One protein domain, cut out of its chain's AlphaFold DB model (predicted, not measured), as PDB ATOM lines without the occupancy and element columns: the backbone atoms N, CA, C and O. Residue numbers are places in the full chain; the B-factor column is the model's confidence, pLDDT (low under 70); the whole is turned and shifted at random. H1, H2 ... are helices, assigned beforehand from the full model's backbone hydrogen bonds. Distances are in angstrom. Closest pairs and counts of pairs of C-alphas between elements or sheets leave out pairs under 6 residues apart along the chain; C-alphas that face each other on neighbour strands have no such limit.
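What this domain is: This is residues 136 to 189 of the 248 residues of the protein "Hypothetical protein" of Pieris macdunnoughi (UniProt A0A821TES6). Two helices, H1 and then H2, stand apart like the arms of a wide, open V, joined at its base by a long looped link. Most of H2, residues 176 to 186, sticks out with the tail to 189. The printed part has 54 residues with two named helices and no named strand, class all helix. It is elongated, spanning 46 by 26 by 18 A, and only just loose, close to extended, with a radius of gyration of the C-alphas of 14.6 A.

How they stand to each other: H1, residues 140 to 152, and H2, residues 173 to 186, are apart. In the link, residues 165 to 166 pair antiparallel with residues 171 to 172. Every O i to N i+4 pair is within hydrogen-bond range in H1, and 9 of 10 in H2.

Where its parts are: H1 begins at C-alpha 140 (182.352, 193.054, 125.634) and is 18.3 A long from first to last C-alpha. H2 is 20.6 A long and ends at C-alpha 186 (203.186, 188.072, 102.654).

The domain as a whole: The C-alphas of Ser 136 and Thr 189, the two farthest apart, are 48.2 A apart. The printed part has no cut. The link of 20 residues is long. Residues 175 to 189 have pLDDT under 70.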
ATOM      1  N   SER A 136     173.762 196.662 129.820       92.38
ATOM      2  CA  SER A 136     174.951 195.917 130.272       92.38
ATOM      3  C   SER A 136     175.231 194.624 129.488       92.38
ATOM      4  O   SER A 136     176.363 194.134 129.485       92.38
ATOM      5  N   SER A 137     174.239 194.083 128.772       93.56
ATOM      6  CA  SER A 137     174.403 192.948 127.854       93.56
ATOM      7  C   SER A 137     175.294 193.261 126.646       93.56
ATOM      8  O   SER A 137     175.908 192.350 126.097       93.56
ATOM      9  N   PHE A 138     175.419 194.533 126.250       93.69
ATOM     10  CA  PHE A 138     176.311 194.974 125.170       93.69
ATOM     11  C   PHE A 138     177.761 195.186 125.629       93.69
ATOM     12  O   PHE A 138     178.613 195.541 124.812       93.69
ATOM     13  N   SER A 139     178.077 194.950 126.907       93.75
ATOM     14  CA  SER A 139     179.469 194.929 127.352       93.75
ATOM     15  C   SER A 139     180.236 193.815 126.629       93.75
ATOM     16  O   SER A 139     179.694 192.753 126.314       93.75
ATOM     17  N   LYS A 140     181.529 194.032 126.366       94.44
ATOM     18  CA  LYS A 140     182.352 193.054 125.634       94.44
ATOM     19  C   LYS A 140     182.417 191.696 126.338       94.44
ATOM     20  O   LYS A 140     182.550 190.675 125.670       94.44
ATOM     21  N   GLU A 141     182.353 191.674 127.666       95.12
ATOM     22  CA  GLU A 141     182.369 190.440 128.460       95.12
ATOM     23  C   GLU A 141     181.049 189.681 128.333       95.12
ATOM     24  O   GLU A 141     181.063 188.502 127.983       95.12
ATOM     25  N   SER A 142     179.918 190.373 128.506       95.56
ATOM     26  CA  SER A 142     178.580 189.806 128.314       95.56
ATOM     27  C   SER A 142     178.403 189.261 126.897       95.56
ATOM     28  O   SER A 142     177.938 188.138 126.727       95.56
ATOM     29  N   GLN A 143     178.850 190.003 125.879       95.44
ATOM     30  CA  GLN A 143     178.805 189.564 124.482       95.44
ATOM     31  C   GLN A 143     179.637 188.300 124.244       95.44
ATOM     32  O   GLN A 143     179.181 187.390 123.554       95.44
ATOM     33  N   LYS A 144     180.839 188.206 124.825       95.12
ATOM     34  CA  LYS A 144     181.688 187.006 124.725       95.12
ATOM     35  C   LYS A 144     181.066 185.808 125.438       95.12
ATOM     36  O   LYS A 144     181.056 184.718 124.874       95.12
ATOM     37  N   ALA A 145     180.530 186.005 126.641       95.94
ATOM     38  CA  ALA A 145     179.860 184.952 127.398       95.94
ATOM     39  C   ALA A 145     178.601 184.457 126.670       95.94
ATOM     40  O   ALA A 145     178.390 183.253 126.526       95.94
ATOM     41  N   GLN A 146     177.800 185.380 126.132       95.75
ATOM     42  CA  GLN A 146     176.632 185.059 125.318       95.75
ATOM     43  C   GLN A 146     177.029 184.315 124.040       95.75
ATOM     44  O   GLN A 146     176.417 183.301 123.715       95.75
ATOM     45  N   LEU A 147     178.072 184.770 123.344       95.06
ATOM     46  CA  LEU A 147     178.604 184.100 122.160       95.06
ATOM     47  C   LEU A 147     179.070 182.676 122.487       95.06
ATOM     48  O   LEU A 147     178.717 181.746 121.765       95.06
ATOM     49  N   ARG A 148     179.797 182.479 123.595       94.25
ATOM     50  CA  ARG A 148     180.229 181.146 124.037       94.25
ATOM     51  C   ARG A 148     179.033 180.236 124.312       94.25
ATOM     52  O   ARG A 148     178.975 179.140 123.763       94.25
ATOM     53  N   ARG A 149     178.032 180.735 125.039       96.38
ATOM     54  CA  ARG A 149     176.775 180.017 125.281       96.38
ATOM     55  C   ARG A 149     176.052 179.655 123.979       96.38
ATOM     56  O   ARG A 149     175.538 178.550 123.852       96.38
ATOM     57  N   MET A 150     175.996 180.558 122.998       95.88
ATOM     58  CA  MET A 150     175.366 180.283 121.698       95.88
ATOM     59  C   MET A 150     176.095 179.186 120.916       95.88
ATOM     60  O   MET A 150     175.445 178.373 120.258       95.88
ATOM     61  N   LEU A 151     177.426 179.146 120.999       94.75
ATOM     62  CA  LEU A 151     178.235 178.094 120.385       94.75
ATOM     63  C   LEU A 151     178.014 176.744 121.073       94.75
ATOM     64  O   LEU A 151     177.850 175.740 120.383       94.75
ATOM     65  N   GLU A 152     177.960 176.723 122.404       94.12
ATOM     66  CA  GLU A 152     177.671 175.523 123.201       94.12
ATOM     67  C   GLU A 152     176.276 174.964 122.901       94.12
ATOM     68  O   GLU A 152     176.119 173.762 122.701       94.12
ATOM     69  N   LEU A 153     175.282 175.843 122.753       95.56
ATOM     70  CA  LEU A 153     173.920 175.492 122.339       95.56
ATOM     71  C   LEU A 153     173.792 175.155 120.845       95.56
ATOM     72  O   LEU A 153     172.688 174.882 120.379       95.56
ATOM     73  N   ARG A 154     174.894 175.186 120.081       93.00
ATOM     74  CA  ARG A 154     174.923 174.902 118.638       93.00
ATOM     75  C   ARG A 154     173.900 175.731 117.850       93.00
ATOM     76  O   ARG A 154     173.256 175.224 116.934       93.00
ATOM     77  N   VAL A 155     173.748 177.020 118.174       95.38
ATOM     78  CA  VAL A 155     172.804 177.911 117.478       95.38
ATOM     79  C   VAL A 155     173.168 178.028 115.994       95.38
ATOM     80  O   VAL A 155     174.281 178.435 115.647       95.38
ATOM     81  N   ALA A 156     172.210 177.703 115.122       93.69
ATOM     82  CA  ALA A 156     172.347 177.684 113.662       93.69
ATOM     83  C   ALA A 156     173.559 176.849 113.168       93.69
ATOM     84  O   ALA A 156     174.535 177.403 112.652       93.69
ATOM     85  N   PRO A 157     173.513 175.511 113.326       92.38
ATOM     86  CA  PRO A 157     174.669 174.635 113.129       92.38
ATOM     87  C   PRO A 157     174.960 174.254 111.670       92.38
ATOM     88  O   PRO A 157     176.039 173.731 111.416       92.38
ATOM     89  N   ILE A 158     174.044 174.508 110.726       88.44
ATOM     90  CA  ILE A 158     174.213 174.143 109.305       88.44
ATOM     91  C   ILE A 158     174.940 175.268 108.552       88.44
ATOM     92  O   ILE A 158     176.107 175.118 108.205       88.44
ATOM     93  N   ASP A 159     174.312 176.440 108.414       90.75
ATOM     94  CA  ASP A 159     174.862 177.557 107.616       90.75
ATOM     95  C   ASP A 159     175.186 178.821 108.437       90.75
ATOM     96  O   ASP A 159     175.655 179.832 107.905       90.75
ATOM     97  N   GLY A 160     174.921 178.787 109.746       89.69
ATOM     98  CA  GLY A 160     174.943 179.963 110.610       89.69
ATOM     99  C   GLY A 160     176.199 180.122 111.463       89.69
ATOM    100  O   GLY A 160     177.323 179.851 111.048       89.69
ATOM    101  N   LEU A 161     176.006 180.636 112.676       91.75
ATOM    102  CA  LEU A 161     177.087 180.990 113.595       91.75
ATOM    103  C   LEU A 161     177.921 179.765 114.003       91.75
ATOM    104  O   LEU A 161     179.144 179.778 113.876       91.75
ATOM    105  N   SER A 162     177.253 178.704 114.460       92.88
ATOM    106  CA  SER A 162     177.914 177.510 115.000       92.88
ATOM    107  C   SER A 162     178.617 176.676 113.932       92.88
ATOM    108  O   SER A 162     179.619 176.033 114.227       92.88
ATOM    109  N   SER A 163     178.162 176.706 112.676       92.44
ATOM    110  CA  SER A 163     178.813 175.945 111.598       92.44
ATOM    111  C   SER A 163     180.241 176.425 111.307       92.44
ATOM    112  O   SER A 163     181.098 175.641 110.883       92.44
ATOM    113  N   ARG A 164     180.523 177.703 111.596       91.19
ATOM    114  CA  ARG A 164     181.813 178.374 111.375       91.19
ATOM    115  C   ARG A 164     182.791 178.231 112.543       91.19
ATOM    116  O   ARG A 164     183.944 178.636 112.401       91.19
ATOM    117  N   TRP A 165     182.361 177.680 113.675       92.69
ATOM    118  CA  TRP A 165     183.227 177.398 114.818       92.69
ATOM    119  C   TRP A 165     183.786 175.978 114.724       92.69
ATOM    120  O   TRP A 165     183.067 175.030 114.397       92.69
ATOM    121  N   ASP A 166     185.085 175.837 114.955       93.25
ATOM    122  CA  ASP A 166     185.754 174.556 115.123       93.25
ATOM    123  C   ASP A 166     185.760 174.204 116.614       93.25
ATOM    124  O   ASP A 166     186.390 174.887 117.424       93.25
ATOM    125  N   TYR A 167     185.014 173.159 116.963       91.00
ATOM    126  CA  TYR A 167     184.796 172.740 118.346       91.00
ATOM    127  C   TYR A 167     185.941 171.896 118.895       91.00
ATOM    128  O   TYR A 167     186.122 171.875 120.106       91.00
ATOM    129  N   ASP A 168     186.720 171.249 118.027       92.00
ATOM    130  CA  ASP A 168     187.834 170.399 118.457       92.00
ATOM    131  C   ASP A 168     189.047 171.254 118.841       92.00
ATOM    132  O   ASP A 168     189.802 170.924 119.751       92.00
ATOM    133  N   ASN A 169     189.210 172.394 118.164       89.62
ATOM    134  CA  ASN A 169     190.347 173.293 118.342       89.62
ATOM    135  C   ASN A 169     190.006 174.606 119.062       89.62
ATOM    136  O   ASN A 169     190.895 175.449 119.198       89.62
ATOM    137  N   ASP A 170     188.746 174.805 119.464       89.81
ATOM    138  CA  ASP A 170     188.223 176.037 120.073       89.81
ATOM    139  C   ASP A 170     188.627 177.317 119.297       89.81
ATOM    140  O   ASP A 170     189.086 178.317 119.860       89.81
ATOM    141  N   ARG A 171     188.465 177.298 117.964       90.12
ATOM    142  CA  ARG A 171     188.799 178.430 117.074       90.12
ATOM    143  C   ARG A 171     187.768 178.637 115.965       90.12
ATOM    144  O   ARG A 171     187.051 177.729 115.564       90.12
ATOM    145  N   TRP A 172     187.722 179.842 115.393       91.31
ATOM    146  CA  TRP A 172     186.920 180.111 114.193       91.31
ATOM    147  C   TRP A 172     187.552 179.463 112.955       91.31
ATOM    148  O   TRP A 172     188.709 179.745 112.639       91.31
ATOM    149  N   LYS A 173     186.779 178.689 112.182       85.56
ATOM    150  CA  LYS A 173     187.246 178.030 110.944       85.56
ATOM    151  C   LYS A 173     187.791 179.030 109.913       85.56
ATOM    152  O   LYS A 173     188.750 178.743 109.204       85.56
ATOM    153  N   VAL A 174     187.222 180.237 109.857       73.44
ATOM    154  CA  VAL A 174     187.594 181.289 108.889       73.44
ATOM    155  C   VAL A 174     188.951 181.938 109.184       73.44
ATOM    156  O   VAL A 174     189.594 182.452 108.271       73.44
ATOM    157  N   ALA A 175     189.415 181.892 110.439       60.91
ATOM    158  CA  ALA A 175     190.723 182.430 110.809       60.91
ATOM    159  C   ALA A 175     191.860 181.667 110.115       60.91
ATOM    160  O   ALA A 175     192.860 182.268 109.751       60.91
ATOM    161  N   ILE A 176     191.673 180.367 109.858       61.03
ATOM    162  CA  ILE A 176     192.634 179.537 109.124       61.03
ATOM    163  C   ILE A 176     192.707 179.981 107.659       61.03
ATOM    164  O   ILE A 176     193.794 180.206 107.141       61.03
ATOM    165  N   VAL A 177     191.562 180.185 107.000       61.84
ATOM    166  CA  VAL A 177     191.517 180.594 105.584       61.84
ATOM    167  C   VAL A 177     192.113 181.989 105.387       61.84
ATOM    168  O   VAL A 177     192.938 182.186 104.501       61.84
ATOM    169  N   LEU A 178     191.756 182.953 106.240       62.41
ATOM    170  CA  LEU A 178     192.291 184.315 106.152       62.41
ATOM    171  C   LEU A 178     193.767 184.400 106.559       62.41
ATOM    172  O   LEU A 178     194.509 185.163 105.946       62.41
ATOM    173  N   ALA A 179     194.221 183.604 107.534       60.97
ATOM    174  CA  ALA A 179     195.640 183.523 107.880       60.97
ATOM    175  C   ALA A 179     196.467 182.906 106.746       60.97
ATOM    176  O   ALA A 179     197.543 183.409 106.453       60.97
ATOM    177  N   LEU A 180     195.958 181.871 106.066       61.56
ATOM    178  CA  LEU A 180     196.625 181.260 104.911       61.56
ATOM    179  C   LEU A 180     196.674 182.204 103.703       61.56
ATOM    180  O   LEU A 180     197.716 182.314 103.059       61.56
ATOM    181  N   VAL A 181     195.591 182.938 103.428       64.62
ATOM    182  CA  VAL A 181     195.573 183.978 102.384       64.62
ATOM    183  C   VAL A 181     196.525 185.126 102.745       64.62
ATOM    184  O   VAL A 181     197.298 185.567 101.901       64.62
ATOM    185  N   GLY A 182     196.546 185.566 104.005       60.09
ATOM    186  CA  GLY A 182     197.491 186.575 104.490       60.09
ATOM    187  C   GLY A 182     198.957 186.133 104.391       60.09
ATOM    188  O   GLY A 182     199.799 186.920 103.965       60.09
ATOM    189  N   LEU A 183     199.267 184.869 104.706       57.34
ATOM    190  CA  LEU A 183     200.611 184.292 104.558       57.34
ATOM    191  C   LEU A 183     201.031 184.176 103.084       57.34
ATOM    192  O   LEU A 183     202.181 184.448 102.754       57.34
ATOM    193  N   SER A 184     200.096 183.807 102.201       55.53
ATOM    194  CA  SER A 184     200.300 183.743 100.747       55.53
ATOM    195  C   SER A 184     200.575 185.116 100.127       55.53
ATOM    196  O   SER A 184     201.341 185.206  99.170       55.53
ATOM    197  N   VAL A 185     199.969 186.181 100.659       59.25
ATOM    198  CA  VAL A 185     200.234 187.561 100.224       59.25
ATOM    199  C   VAL A 185     201.566 188.073 100.786       59.25
ATOM    200  O   VAL A 185     202.271 188.810 100.103       59.25
ATOM    201  N   ALA A 186     201.937 187.665 102.005       56.25
ATOM    202  CA  ALA A 186     203.186 188.072 102.654       56.25
ATOM    203  C   ALA A 186     204.437 187.352 102.110       56.25
ATOM    204  O   ALA A 186     205.519 187.932 102.136       56.25
ATOM    205  N   ASN A 187     204.304 186.123 101.599       52.88
ATOM    206  CA  ASN A 187     205.372 185.376 100.931       52.88
ATOM    207  C   ASN A 187     204.874 184.829  99.583       52.88
ATOM    208  O   ASN A 187     204.274 183.751  99.549       52.88
ATOM    209  N   PRO A 188     205.140 185.517  98.458       52.94
ATOM    210  CA  PRO A 188     204.799 185.017  97.135       52.94
ATOM    211  C   PRO A 188     205.827 183.965  96.693       52.94
ATOM    212  O   PRO A 188     206.624 184.196  95.787       52.94
ATOM    213  N   THR A 189     205.843 182.797  97.334       56.81
ATOM    214  CA  THR A 189     206.459 181.608  96.738       56.81
ATOM    215  C   THR A 189     205.369 180.771  96.076       56.81
ATOM    216  O   THR A 189     204.300 180.566  96.659       56.81
TER     217      THR A 189